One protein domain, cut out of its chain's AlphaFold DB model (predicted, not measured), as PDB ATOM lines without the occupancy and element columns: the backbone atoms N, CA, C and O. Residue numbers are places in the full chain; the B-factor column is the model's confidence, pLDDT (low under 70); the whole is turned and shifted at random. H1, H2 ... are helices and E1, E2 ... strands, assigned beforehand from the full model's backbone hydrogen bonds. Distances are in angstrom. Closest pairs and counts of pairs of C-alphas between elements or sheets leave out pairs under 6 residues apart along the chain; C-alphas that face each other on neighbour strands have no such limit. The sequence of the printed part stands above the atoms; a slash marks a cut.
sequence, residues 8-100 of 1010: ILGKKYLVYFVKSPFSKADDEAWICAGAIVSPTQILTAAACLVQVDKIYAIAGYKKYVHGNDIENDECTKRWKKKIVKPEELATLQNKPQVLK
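AT A GLANCE: This is residues 8 to 100 of the 1010 residues of an uncharacterized protein of Spodoptera exigua (UniProt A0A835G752). This domain has little regular structure: a strongly twisted sheet curled like part of a barrel, two tiny helices, and a long tail, residues 80 to 100, that swings wide before residues 97 to 98 pair with 63 to 64. The 93 printed residues run E1 E2 E3 H1 E4 H2, mixed, 33 in named elements; the antiparallel sheet's order is E3 E2 E1 E4. It is compact, radius of gyration of the C-alphas 13.0 A, spanning 35 by 28 by 23 A.

HOW THE PARTS SIT: E1, residues 14 to 19, is antiparallel to E2, residues 31 to 38, at 136 degrees; N 17 and O 32, 2.8 A, are within hydrogen-bond range. E4, residues 55 to 59, is E1's other antiparallel neighbour, at 156 degrees; N 58 and O 16, 2.8 A, are within range. E3, residues 41 to 44, forms a hairpin with E2, with N 43 and O 35 at 2.8 A; E1 E2 E3 are a meander, each strand the antiparallel neighbour of the one before. H1, residues 46 to 49, only grazes the sheet. H2, residues 74 to 79, is only just not on it, with 4 pairs of C-alphas within 10 A. In H2 every O i to N i+4 pair is within range; H1 is too short for one.

IN THESE COORDINATES: E1 begins at C-alpha 14 (4.384, -12.836, -14.051) and spans 17.0 A; E2 spans 21.5 A, E4 13.0 A. H2 ends at C-alpha 79 (17.507, -5.589, -21.032).

THE WHOLE: The farthest C-alphas, Gly 10 and Glu 87, are 36.1 A apart. The printed part has no cut. Links E1 to E2 and E4 to H2 are long. Residues 8 to 10 and 82 to 96 have pLDDT under 70.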
ATOM      1  N   ILE A   8      -3.295  -4.841 -13.678       50.69
ATOM      2  CA  ILE A   8      -2.230  -5.346 -14.572       50.69
ATOM      3  C   ILE A   8      -0.855  -4.727 -14.222       50.69
ATOM      4  O   ILE A   8       0.192  -5.274 -14.569       50.69
ATOM      5  N   LEU A   9      -0.817  -3.605 -13.494       54.59
ATOM      6  CA  LEU A   9       0.416  -3.005 -12.955       54.59
ATOM      7  C   LEU A   9       0.981  -3.784 -11.752       54.59
ATOM      8  O   LEU A   9       2.194  -3.766 -11.531       54.59
ATOM      9  N   GLY A  10       0.131  -4.479 -10.990       64.00
ATOM     10  CA  GLY A  10       0.528  -5.196  -9.774       64.00
ATOM     11  C   GLY A  10       1.325  -6.488 -10.000       64.00
ATOM     12  O   GLY A  10       2.183  -6.826  -9.184       64.00
ATOM     13  N   LYS A  11       1.089  -7.215 -11.102       82.12
ATOM     14  CA  LYS A  11       1.537  -8.615 -11.291       82.12
ATOM     15  C   LYS A  11       2.986  -8.761 -11.770       82.12
ATOM     16  O   LYS A  11       3.279  -9.446 -12.746       82.12
ATOM     17  N   LYS A  12       3.916  -8.145 -11.036       89.12
ATOM     18  CA  LYS A  12       5.372  -8.184 -11.289       89.12
ATOM     19  C   LYS A  12       5.972  -9.593 -11.269       89.12
ATOM     20  O   LYS A  12       7.013  -9.802 -11.879       89.12
ATOM     21  N   TYR A  13       5.324 -10.537 -10.582       93.31
ATOM     22  CA  TYR A  13       5.733 -11.939 -10.552       93.31
ATOM     23  C   TYR A  13       5.502 -12.666 -11.883       93.31
ATOM     24  O   TYR A  13       6.044 -13.750 -12.061       93.31
ATOM     25  N   LEU A  14       4.694 -12.134 -12.809       94.31
ATOM     26  CA  LEU A  14       4.384 -12.836 -14.051       94.31
ATOM     27  C   LEU A  14       5.599 -12.856 -14.990       94.31
ATOM     28  O   LEU A  14       6.154 -11.815 -15.353       94.31
ATOM     29  N   VAL A  15       5.953 -14.062 -15.426       95.62
ATOM     30  CA  VAL A  15       6.954 -14.326 -16.458       95.62
ATOM     31  C   VAL A  15       6.282 -15.087 -17.592       95.62
ATOM     32  O   VAL A  15       5.475 -15.988 -17.352       95.62
ATOM     33  N   TYR A  16       6.652 -14.776 -18.828       95.94
ATOM     34  CA  TYR A  16       6.429 -15.678 -19.949       95.94
ATOM     35  C   TYR A  16       7.758 -16.150 -20.541       95.94
ATOM     36  O   TYR A  16       8.756 -15.428 -20.557       95.94
ATOM     37  N   PHE A  17       7.766 -17.391 -21.004       95.50
ATOM     38  CA  PHE A  17       8.881 -18.013 -21.694       95.50
ATOM     39  C   PHE A  17       8.604 -18.031 -23.186       95.50
ATOM     40  O   PHE A  17       7.498 -18.360 -23.616       95.50
ATOM     41  N   VAL A  18       9.635 -17.724 -23.962       95.12
ATOM     42  CA  VAL A  18       9.617 -17.790 -25.423       95.12
ATOM     43  C   VAL A  18      10.822 -18.574 -25.915       95.12
ATOM     44  O   VAL A  18      11.926 -18.478 -25.372       95.12
ATOM     45  N   LYS A  19      10.591 -19.372 -26.954       94.50
ATOM     46  CA  LYS A  19      11.606 -20.177 -27.627       94.50
ATOM     47  C   LYS A  19      12.710 -19.269 -28.176       94.50
ATOM     48  O   LYS A  19      12.433 -18.254 -28.813       94.50
ATOM     49  N   SER A  20      13.967 -19.646 -27.951       92.19
ATOM     50  CA  SER A  20      15.103 -18.989 -28.602       92.19
ATOM     51  C   SER A  20      15.181 -19.409 -30.077       92.19
ATOM     52  O   SER A  20      14.973 -20.591 -30.351       92.19
ATOM     53  N   PRO A  21      15.554 -18.531 -31.031       88.94
ATOM     54  CA  PRO A  21      15.779 -18.937 -32.425       88.94
ATOM     55  C   PRO A  21      16.935 -19.943 -32.575       88.94
ATOM     56  O   PRO A  21      17.086 -20.559 -33.622       88.94
ATOM     57  N   PHE A  22      17.734 -20.150 -31.523       89.25
ATOM     58  CA  PHE A  22      18.783 -21.171 -31.465       89.25
ATOM     59  C   PHE A  22      18.286 -22.532 -30.937       89.25
ATOM     60  O   PHE A  22      19.099 -23.446 -30.781       89.25
ATOM     61  N   SER A  23      17.000 -22.655 -30.595       91.75
ATOM     62  CA  SER A  23      16.363 -23.892 -30.125       91.75
ATOM     63  C   SER A  23      16.085 -24.861 -31.276       91.75
ATOM     64  O   SER A  23      15.771 -24.435 -32.383       91.75
ATOM     65  N   LYS A  24      16.165 -26.165 -31.000       91.69
ATOM     66  CA  LYS A  24      15.909 -27.255 -31.956       91.69
ATOM     67  C   LYS A  24      14.440 -27.663 -32.077       91.69
ATOM     68  O   LYS A  24      14.132 -28.494 -32.924       91.69
ATOM     69  N   ALA A  25      13.551 -27.151 -31.227       88.81
ATOM     70  CA  ALA A  25      12.117 -27.361 -31.411       88.81
ATOM     71  C   ALA A  25      11.672 -26.710 -32.731       88.81
ATOM     72  O   ALA A  25      12.104 -25.597 -33.024       88.81
ATOM     73  N   ASP A  26      10.782 -27.333 -33.503       87.31
ATOM     74  CA  ASP A  26      10.296 -26.730 -34.756       87.31
ATOM     75  C   ASP A  26       9.200 -25.676 -34.508       87.31
ATOM     76  O   ASP A  26       9.156 -24.656 -35.192       87.31
ATOM     77  N   ASP A  27       8.393 -25.825 -33.452       84.88
ATOM     78  CA  ASP A  27       7.236 -24.961 -33.169       84.88
ATOM     79  C   ASP A  27       7.615 -23.484 -32.979       84.88
ATOM     80  O   ASP A  27       8.269 -23.117 -32.003       84.88
ATOM     81  N   GLU A  28       7.212 -22.600 -33.897       79.62
ATOM     82  CA  GLU A  28       7.397 -21.144 -33.742       79.62
ATOM     83  C   GLU A  28       6.470 -20.547 -32.672       79.62
ATOM     84  O   GLU A  28       6.823 -19.568 -32.020       79.62
ATOM     85  N   ALA A  29       5.302 -21.162 -32.470       81.62
ATOM     86  CA  ALA A  29       4.264 -20.710 -31.546       81.62
ATOM     87  C   ALA A  29       4.474 -21.177 -30.089       81.62
ATOM     88  O   ALA A  29       3.552 -21.071 -29.279       81.62
ATOM     89  N   TRP A  30       5.651 -21.714 -29.742       87.31
ATOM     90  CA  TRP A  30       5.921 -22.163 -28.378       87.31
ATOM     91  C   TRP A  30       6.022 -20.972 -27.411       87.31
ATOM     92  O   TRP A  30       6.926 -20.136 -27.506       87.31
ATOM     93  N   ILE A  31       5.081 -20.926 -26.466       90.06
ATOM     94  CA  ILE A  31       4.990 -19.949 -25.379       90.06
ATOM     95  C   ILE A  31       4.602 -20.712 -24.112       90.06
ATOM     96  O   ILE A  31       3.686 -21.534 -24.141       90.06
ATOM     97  N   CYS A  32       5.240 -20.398 -22.988       95.50
ATOM     98  CA  CYS A  32       4.823 -20.878 -21.670       95.50
ATOM     99  C   CYS A  32       4.770 -19.744 -20.642       95.50
ATOM    100  O   CYS A  32       5.298 -18.660 -20.874       95.50
ATOM    101  N   ALA A  33       4.151 -19.996 -19.489       95.56
ATOM    102  CA  ALA A  33       4.060 -19.043 -18.382       95.56
ATOM    103  C   ALA A  33       4.808 -19.545 -17.136       95.56
ATOM    104  O   ALA A  33       5.031 -20.745 -16.958       95.56
ATOM    105  N   GLY A  34       5.176 -18.621 -16.255       96.38
ATOM    106  CA  GLY A  34       5.751 -18.911 -14.947       96.38
ATOM    107  C   GLY A  34       5.561 -17.756 -13.967       96.38
ATOM    108  O   GLY A  34       5.124 -16.666 -14.342       96.38
ATOM    109  N   ALA A  35       5.901 -18.004 -12.706       96.56
ATOM    110  CA  ALA A  35       5.868 -17.014 -11.638       96.56
ATOM    111  C   ALA A  35       7.253 -16.871 -10.997       96.56
ATOM    112  O   ALA A  35       7.864 -17.874 -10.627       96.56
ATOM    113  N   ILE A  36       7.750 -15.641 -10.845       95.50
ATOM    114  CA  ILE A  36       8.921 -15.353 -10.009       95.50
ATOM    115  C   ILE A  36       8.570 -15.748  -8.571       95.50
ATOM    116  O   ILE A  36       7.624 -15.204  -8.003       95.50
ATOM    117  N   VAL A  37       9.335 -16.674  -7.994       96.38
ATOM    118  CA  VAL A  37       9.225 -17.064  -6.575       96.38
ATOM    119  C   VAL A  37      10.395 -16.539  -5.742       96.38
ATOM    120  O   VAL A  37      10.258 -16.344  -4.540       96.38
ATOM    121  N   SER A  38      11.526 -16.232  -6.380       94.00
ATOM    122  CA  SER A  38      12.617 -15.432  -5.814       94.00
ATOM    123  C   SER A  38      13.378 -14.723  -6.948       94.00
ATOM    124  O   SER A  38      13.187 -15.086  -8.111       94.00
ATOM    125  N   PRO A  39      14.261 -13.740  -6.674       89.88
ATOM    126  CA  PRO A  39      14.988 -13.007  -7.721       89.88
ATOM    127  C   PRO A  39      15.790 -13.879  -8.703       89.88
ATOM    128  O   PRO A  39      16.119 -13.421  -9.792       89.88
ATOM    129  N   THR A  40      16.106 -15.130  -8.354       90.44
ATOM    130  CA  THR A  40      16.837 -16.077  -9.214       90.44
ATOM    131  C   THR A  40      16.021 -17.310  -9.620       90.44
ATOM    132  O   THR A  40      16.545 -18.169 -10.325       90.44
ATOM    133  N   GLN A  41      14.755 -17.427  -9.202       95.31
ATOM    134  CA  GLN A  41      13.946 -18.638  -9.393       95.31
ATOM    135  C   GLN A  41      12.559 -18.314  -9.959       95.31
ATOM    136  O   GLN A  41      11.803 -17.514  -9.400       95.31
ATOM    137  N   ILE A  42      12.197 -19.012 -11.037       96.25
ATOM    138  CA  ILE A  42      10.864 -18.963 -11.644       96.25
ATOM    139  C   ILE A  42      10.229 -20.347 -11.529       96.25
ATOM    140  O   ILE A  42      10.780 -21.332 -12.016       96.25
ATOM    141  N   LEU A  43       9.046 -20.411 -10.926       96.50
ATOM    142  CA  LEU A  43       8.208 -21.601 -10.911       96.50
ATOM    143  C   LEU A  43       7.443 -21.710 -12.237       96.50
ATOM    144  O   LEU A  43       6.780 -20.762 -12.664       96.50
ATOM    145  N   THR A  44       7.515 -22.868 -12.891       97.00
ATOM    146  CA  THR A  44       6.781 -23.176 -14.128       97.00
ATOM    147  C   THR A  44       6.475 -24.672 -14.216       97.00
ATOM    148  O   THR A  44       7.003 -25.472 -13.443       97.00
ATOM    149  N   ALA A  45       5.608 -25.067 -15.149       95.56
ATOM    150  CA  ALA A  45       5.303 -26.470 -15.392       95.56
ATOM    151  C   ALA A  45       6.482 -27.160 -16.098       95.56
ATOM    152  O   ALA A  45       6.930 -26.699 -17.146       95.56
ATOM    153  N   ALA A  46       6.937 -28.310 -15.589       93.81
ATOM    154  CA  ALA A  46       8.043 -29.064 -16.193       93.81
ATOM    155  C   ALA A  46       7.812 -29.378 -17.688       93.81
ATOM    156  O   ALA A  46       8.742 -29.300 -18.488       93.81
ATOM    157  N   ALA A  47       6.557 -29.634 -18.080       93.56
ATOM    158  CA  ALA A  47       6.147 -29.876 -19.466       93.56
ATOM    159  C   ALA A  47       6.520 -28.743 -20.444       93.56
ATOM    160  O   ALA A  47       6.706 -29.011 -21.626       93.56
ATOM    161  N   CYS A  48       6.679 -27.503 -19.966       93.94
ATOM    162  CA  CYS A  48       7.199 -26.400 -20.769       93.94
ATOM    163  C   CYS A  48       8.652 -26.653 -21.197       93.94
ATOM    164  O   CYS A  48       8.994 -26.538 -22.370       93.94
ATOM    165  N   LEU A  49       9.515 -26.997 -20.241       93.62
ATOM    166  CA  LEU A  49      10.963 -27.011 -20.452       93.62
ATOM    167  C   LEU A  49      11.455 -28.301 -21.133       93.62
ATOM    168  O   LEU A  49      12.482 -28.279 -21.801       93.62
ATOM    169  N   VAL A  50      10.707 -29.407 -21.024       92.88
ATOM    170  CA  VAL A  50      11.089 -30.738 -21.553       92.88
ATOM    171  C   VAL A  50      11.357 -30.759 -23.066       92.88
ATOM    172  O   VAL A  50      12.144 -31.581 -23.528       92.88
ATOM    173  N   GLN A  51      10.719 -29.887 -23.851       90.19
ATOM    174  CA  GLN A  51      10.790 -29.921 -25.321       90.19
ATOM    175  C   GLN A  51      11.707 -28.854 -25.944       90.19
ATOM    176  O   GLN A  51      11.853 -28.830 -27.165       90.19
ATOM    177  N   VAL A  52      12.317 -27.963 -25.153       92.56
ATOM    178  CA  VAL A  52      12.980 -26.756 -25.680       92.56
ATOM    179  C   VAL A  52      14.366 -26.582 -25.061       92.56
ATOM    180  O   VAL A  52      14.488 -26.207 -23.899       92.56
ATOM    181  N   ASP A  53      15.430 -26.807 -25.842       92.06
ATOM    182  CA  ASP A  53      16.815 -26.743 -25.341       92.06
ATOM    183  C   ASP A  53      17.278 -25.319 -25.001       92.06
ATOM    184  O   ASP A  53      18.216 -25.145 -24.224       92.06
ATOM    185  N   LYS A  54      16.641 -24.290 -25.584       93.12
ATOM    186  CA  LYS A  54      16.967 -22.875 -25.350       93.12
ATOM    187  C   LYS A  54      15.717 -22.000 -25.326       93.12
ATOM    188  O   LYS A  54      14.985 -21.900 -26.313       93.12
ATOM    189  N   ILE A  55      15.534 -21.288 -24.222       95.00
ATOM    190  CA  ILE A  55      14.436 -20.345 -23.990       95.00
ATOM    191  C   ILE A  55      14.968 -18.999 -23.497       95.00
ATOM    192  O   ILE A  55      16.066 -18.917 -22.951       95.00
ATOM    193  N   TYR A  56      14.158 -17.955 -23.645       94.81
ATOM    194  CA  TYR A  56      14.295 -16.717 -22.883       94.81
ATOM    195  C   TYR A  56      13.124 -16.596 -21.907       94.81
ATOM    196  O   TYR A  56      11.978 -16.857 -22.276       94.81
ATOM    197  N   ALA A  57      13.411 -16.169 -20.679       95.69
ATOM    198  CA  ALA A  57      12.409 -15.750 -19.708       95.69
ATOM    199  C   ALA A  57      12.225 -14.228 -19.803       95.69
ATOM    200  O   ALA A  57      13.203 -13.483 -19.717       95.69
ATOM    201  N   ILE A  58      10.989 -13.762 -19.979       95.00
ATOM    202  CA  ILE A  58      10.651 -12.338 -20.052       95.00
ATOM    203  C   ILE A  58       9.717 -12.001 -18.886       95.00
ATOM    204  O   ILE A  58       8.571 -12.446 -18.829       95.00
ATOM    205  N   ALA A  59      10.236 -11.208 -17.949       94.44
ATOM    206  CA  ALA A  59       9.560 -10.772 -16.732       94.44
ATOM    207  C   ALA A  59       9.253  -9.266 -16.771       94.44
ATOM    208  O   ALA A  59       9.970  -8.494 -17.411       94.44
ATOM    209  N   GLY A  60       8.186  -8.836 -16.090       90.62
ATOM    210  CA  GLY A  60       7.827  -7.415 -15.936       90.62
ATOM    211  C   GLY A  60       7.408  -6.677 -17.222       90.62
ATOM    212  O   GLY A  60       7.061  -5.496 -17.166       90.62
ATOM    213  N   TYR A  61       7.407  -7.342 -18.383       91.44
ATOM    214  CA  TYR A  61       7.111  -6.714 -19.668       91.44
ATOM    215  C   TYR A  61       5.666  -6.976 -20.118       91.44
ATOM    216  O   TYR A  61       5.291  -8.091 -20.465       91.44
ATOM    217  N   LYS A  62       4.846  -5.914 -20.127       89.62
ATOM    218  CA  LYS A  62       3.394  -5.941 -20.414       89.62
ATOM    219  C   LYS A  62       3.032  -6.336 -21.854       89.62
ATOM    220  O   LYS A  62       1.891  -6.706 -22.133       89.62
ATOM    221  N   LYS A  63       3.989  -6.193 -22.771       91.44
ATOM    222  CA  LYS A  63       3.875  -6.524 -24.192       91.44
ATOM    223  C   LYS A  63       4.455  -7.919 -24.417       91.44
ATOM    224  O   LYS A  63       5.570  -8.199 -23.978       91.44
ATOM    225  N   TYR A  64       3.731  -8.759 -25.148       91.88
ATOM    226  CA  TYR A  64       4.271 -10.002 -25.685       91.88
ATOM    227  C   TYR A  64       5.236  -9.709 -26.844       91.88
ATOM    228  O   TYR A  64       4.906  -8.953 -27.764       91.88
ATOM    229  N   VAL A  65       6.419 -10.323 -26.801       92.12
ATOM    230  CA  VAL A  65       7.444 -10.275 -27.849       92.12
ATOM    231  C   VAL A  65       7.638 -11.685 -28.397       92.12
ATOM    232  O   VAL A  65       7.915 -12.611 -27.643       92.12
ATOM    233  N   HIS A  66       7.486 -11.844 -29.713       92.62
ATOM    234  CA  HIS A  66       7.696 -13.121 -30.398       92.62
ATOM    235  C   HIS A  66       9.176 -13.529 -30.345       92.62
ATOM    236  O   HIS A  66      10.035 -12.651 -30.380       92.62
ATOM    237  N   GLY A  67       9.499 -14.830 -30.344       89.94
ATOM    238  CA  GLY A  67      10.893 -15.315 -30.270       89.94
ATOM    239  C   GLY A  67      11.835 -14.653 -31.290       89.94
ATOM    240  O   GLY A  67      12.911 -14.169 -30.942       89.94
ATOM    241  N   ASN A  68      11.358 -14.525 -32.531       90.06
ATOM    242  CA  ASN A  68      12.067 -13.898 -33.657       90.06
ATOM    243  C   ASN A  68      12.176 -12.355 -33.548       90.06
ATOM    244  O   ASN A  68      12.961 -11.742 -34.267       90.06
ATOM    245  N   ASP A  69      11.402 -11.717 -32.661       91.94
ATOM    246  CA  ASP A  69      11.364 -10.262 -32.447       91.94
ATOM    247  C   ASP A  69      12.115  -9.801 -31.182       91.94
ATOM    248  O   ASP A  69      12.267  -8.598 -30.976       91.94
ATOM    249  N   ILE A  70      12.660 -10.715 -30.366       92.50
ATOM    250  CA  ILE A  70      13.440 -10.395 -29.146       92.50
ATOM    251  C   ILE A  70      14.653  -9.499 -29.451       92.50
ATOM    252  O   ILE A  70      15.050  -8.668 -28.630       92.50
ATOM    253  N   GLU A  71      15.228  -9.656 -30.643       91.56
ATOM    254  CA  GLU A  71      16.340  -8.847 -31.146       91.56
ATOM    255  C   GLU A  71      15.899  -7.523 -31.789       91.56
ATOM    256  O   GLU A  71      16.729  -6.629 -31.971       91.56
ATOM    257  N   ASN A  72      14.610  -7.372 -32.112       93.56
ATOM    258  CA  ASN A  72      14.031  -6.182 -32.745       93.56
ATOM    259  C   ASN A  72      13.412  -5.233 -31.714       93.56
ATOM    260  O   ASN A  72      13.537  -4.017 -31.846       93.56
ATOM    261  N   ASP A  73      12.742  -5.782 -30.699       94.12
ATOM    262  CA  ASP A  73      12.092  -5.014 -29.646       94.12
ATOM    263  C   ASP A  73      13.120  -4.314 -28.748       94.12
ATOM    264  O   ASP A  73      14.013  -4.930 -28.170       94.12
ATOM    265  N   GLU A  74      12.990  -2.995 -28.628       94.44
ATOM    266  CA  GLU A  74      13.967  -2.145 -27.949       94.44
ATOM    267  C   GLU A  74      14.085  -2.428 -26.442       94.44
ATOM    268  O   GLU A  74      15.154  -2.215 -25.868       94.44
ATOM    269  N   CYS A  75      13.033  -2.950 -25.800       91.31
ATOM    270  CA  CYS A  75      13.093  -3.358 -24.402       91.31
ATOM    271  C   CYS A  75      13.891  -4.652 -24.261       91.31
ATOM    272  O   CYS A  75      14.920  -4.666 -23.583       91.31
ATOM    273  N   THR A  76      13.467  -5.729 -24.930       92.88
ATOM    274  CA  THR A  76      14.139  -7.028 -24.785       92.88
ATOM    275  C   THR A  76      15.567  -6.973 -25.315       92.88
ATOM    276  O   THR A  76      16.472  -7.474 -24.656       92.88
ATOM    277  N   LYS A  77      15.823  -6.264 -26.421       91.06
ATOM    278  CA  LYS A  77      17.172  -6.045 -26.965       91.06
ATOM    279  C   LYS A  77      18.111  -5.347 -25.973       91.06
ATOM    280  O   LYS A  77      19.297  -5.675 -25.944       91.06
ATOM    281  N   ARG A  78      17.597  -4.396 -25.179       90.94
ATOM    282  CA  ARG A  78      18.365  -3.606 -24.199       90.94
ATOM    283  C   ARG A  78      18.561  -4.322 -22.865       90.94
ATOM    284  O   ARG A  78      19.627  -4.187 -22.274       90.94
ATOM    285  N   TRP A  79      17.537  -5.025 -22.384       84.44
ATOM    286  CA  TRP A  79      17.507  -5.589 -21.032       84.44
ATOM    287  C   TRP A  79      17.783  -7.093 -20.970       84.44
ATOM    288  O   TRP A  79      18.043  -7.597 -19.880       84.44
ATOM    289  N   LYS A  80      17.790  -7.817 -22.102       82.44
ATOM    290  CA  LYS A  80      18.225  -9.221 -22.134       82.44
ATOM    291  C   LYS A  80      19.609  -9.349 -21.490       82.44
ATOM    292  O   LYS A  80      20.605  -8.810 -21.980       82.44
ATOM    293  N   LYS A  81      19.696 -10.126 -20.416       76.12
ATOM    294  CA  LYS A  81      20.978 -10.685 -20.017       76.12
ATOM    295  C   LYS A  81      21.262 -11.884 -20.902       76.12
ATOM    296  O   LYS A  81      20.435 -12.783 -21.051       76.12
ATOM    297  N   LYS A  82      22.404 -11.844 -21.583       56.03
ATOM    298  CA  LYS A  82      22.762 -12.858 -22.569       56.03
ATOM    299  C   LYS A  82      23.351 -14.065 -21.850       56.03
ATOM    300  O   LYS A  82      24.547 -14.086 -21.588       56.03
ATOM    301  N   ILE A  83      22.542 -15.097 -21.633       48.16
ATOM    302  CA  ILE A  83      23.060 -16.454 -21.423       48.16
ATOM    303  C   ILE A  83      23.711 -16.869 -22.757       48.16
ATOM    304  O   ILE A  83      23.068 -16.878 -23.808       48.16
ATOM    305  N   VAL A  84      25.037 -17.036 -22.763       33.16
ATOM    306  CA  VAL A  84      25.853 -16.869 -23.982       33.16
ATOM    307  C   VAL A  84      26.029 -18.182 -24.759       33.16
ATOM    308  O   VAL A  84      26.679 -19.097 -24.265       33.16
ATOM    309  N   LYS A  85      25.603 -18.212 -26.034       28.45
ATOM    310  CA  LYS A  85      26.491 -18.187 -27.230       28.45
ATOM    311  C   LYS A  85      25.694 -17.907 -28.539       28.45
ATOM    312  O   LYS A  85      24.472 -17.998 -28.496       28.45
ATOM    313  N   PRO A  86      26.338 -17.381 -29.610       44.19
ATOM    314  CA  PRO A  86      25.688 -16.813 -30.820       44.19
ATOM    315  C   PRO A  86      25.266 -17.912 -31.844       44.19
ATOM    316  O   PRO A  86      25.432 -19.085 -31.526       44.19
ATOM    317  N   GLU A  87      24.691 -17.657 -33.036       33.69
ATOM    318  CA  GLU A  87      24.769 -16.504 -33.969       33.69
ATOM    319  C   GLU A  87      23.558 -16.434 -34.951       33.69
ATOM    320  O   GLU A  87      22.825 -17.406 -35.043       33.69
ATOM    321  N   GLU A  88      23.356 -15.287 -35.633       36.84
ATOM    322  CA  GLU A  88      22.246 -14.834 -36.533       36.84
ATOM    323  C   GLU A  88      21.399 -15.896 -37.308       36.84
ATOM    324  O   GLU A  88      21.901 -16.950 -37.678       36.84
ATOM    325  N   LEU A  89      20.112 -15.678 -37.665       34.66
ATOM    326  CA  LEU A  89      19.644 -14.664 -38.647       34.66
ATOM    327  C   LEU A  89      18.094 -14.551 -38.790       34.66
ATOM    328  O   LEU A  89      17.375 -15.505 -38.518       34.66
ATOM    329  N   ALA A  90      17.638 -13.436 -39.390       31.69
ATOM    330  CA  ALA A  90      16.320 -13.186 -40.030       31.69
ATOM    331  C   ALA A  90      15.039 -13.121 -39.154       31.69
ATOM    332  O   ALA A  90      14.964 -13.659 -38.055       31.69
ATOM    333  N   THR A  91      14.028 -12.373 -39.632       31.58
ATOM    334  CA  THR A  91      12.869 -11.922 -38.832       31.58
ATOM    335  C   THR A  91      11.561 -11.848 -39.639       31.58
ATOM    336  O   THR A  91      11.574 -11.684 -40.860       31.58
ATOM    337  N   LEU A  92      10.416 -11.945 -38.949       32.72
ATOM    338  CA  LEU A  92       9.066 -11.838 -39.519       32.72
ATOM    339  C   LEU A  92       8.172 -11.077 -38.523       32.72
ATOM    340  O   LEU A  92       7.941 -11.558 -37.418       32.72
ATOM    341  N   GLN A  93       7.716  -9.874 -38.890       38.62
ATOM    342  CA  GLN A  93       7.065  -8.953 -37.950       38.62
ATOM    343  C   GLN A  93       5.610  -9.335 -37.657       38.62
ATOM    344  O   GLN A  93       4.743  -9.216 -38.525       38.62
ATOM    345  N   ASN A  94       5.325  -9.685 -36.403       54.19
ATOM    346  CA  ASN A  94       3.959  -9.827 -35.898       54.19
ATOM    347  C   ASN A  94       3.503  -8.572 -35.133       54.19
ATOM    348  O   ASN A  94       4.304  -7.823 -34.572       54.19
ATOM    349  N   LYS A  95       2.185  -8.318 -35.096       61.62
ATOM    350  CA  LYS A  95       1.637  -7.206 -34.300       61.62
ATOM    351  C   LYS A  95       1.850  -7.465 -32.797       61.62
ATOM    352  O   LYS A  95       1.655  -8.603 -32.366       61.62
ATOM    353  N   PRO A  96       2.160  -6.429 -31.991       64.31
ATOM    354  CA  PRO A  96       2.206  -6.552 -30.538       64.31
ATOM    355  C   PRO A  96       0.909  -7.137 -29.980       64.31
ATOM    356  O   PRO A  96      -0.175  -6.656 -30.313       64.31
ATOM    357  N   GLN A  97       1.027  -8.128 -29.099       79.38
ATOM    358  CA  GLN A  97      -0.083  -8.574 -28.260       79.38
ATOM    359  C   GLN A  97       0.132  -8.046 -26.837       79.38
ATOM    360  O   GLN A  97       1.266  -7.951 -26.361       79.38
ATOM    361  N   VAL A  98      -0.954  -7.661 -26.173       83.69
ATOM    362  CA  VAL A  98      -0.948  -7.223 -24.770       83.69
ATOM    363  C   VAL A  98      -1.299  -8.427 -23.901       83.69
ATOM    364  O   VAL A  98      -2.136  -9.240 -24.300       83.69
ATOM    365  N   LEU A  99      -0.661  -8.557 -22.736       80.19
ATOM    366  CA  LEU A  99      -1.014  -9.603 -21.775       80.19
ATOM    367  C   LEU A  99      -2.483  -9.463 -21.349       80.19
ATOM    368  O   LEU A  99      -2.948  -8.375 -21.013       80.19
ATOM    369  N   LYS A 100      -3.203 -10.584 -21.392       84.31
ATOM    370  CA  LYS A 100      -4.647 -10.678 -21.171       84.31
ATOM    371  C   LYS A 100      -4.938 -11.362 -19.840       84.31
ATOM    372  O   LYS A 100      -4.315 -12.369 -19.517       84.31
TER     373      LYS A 100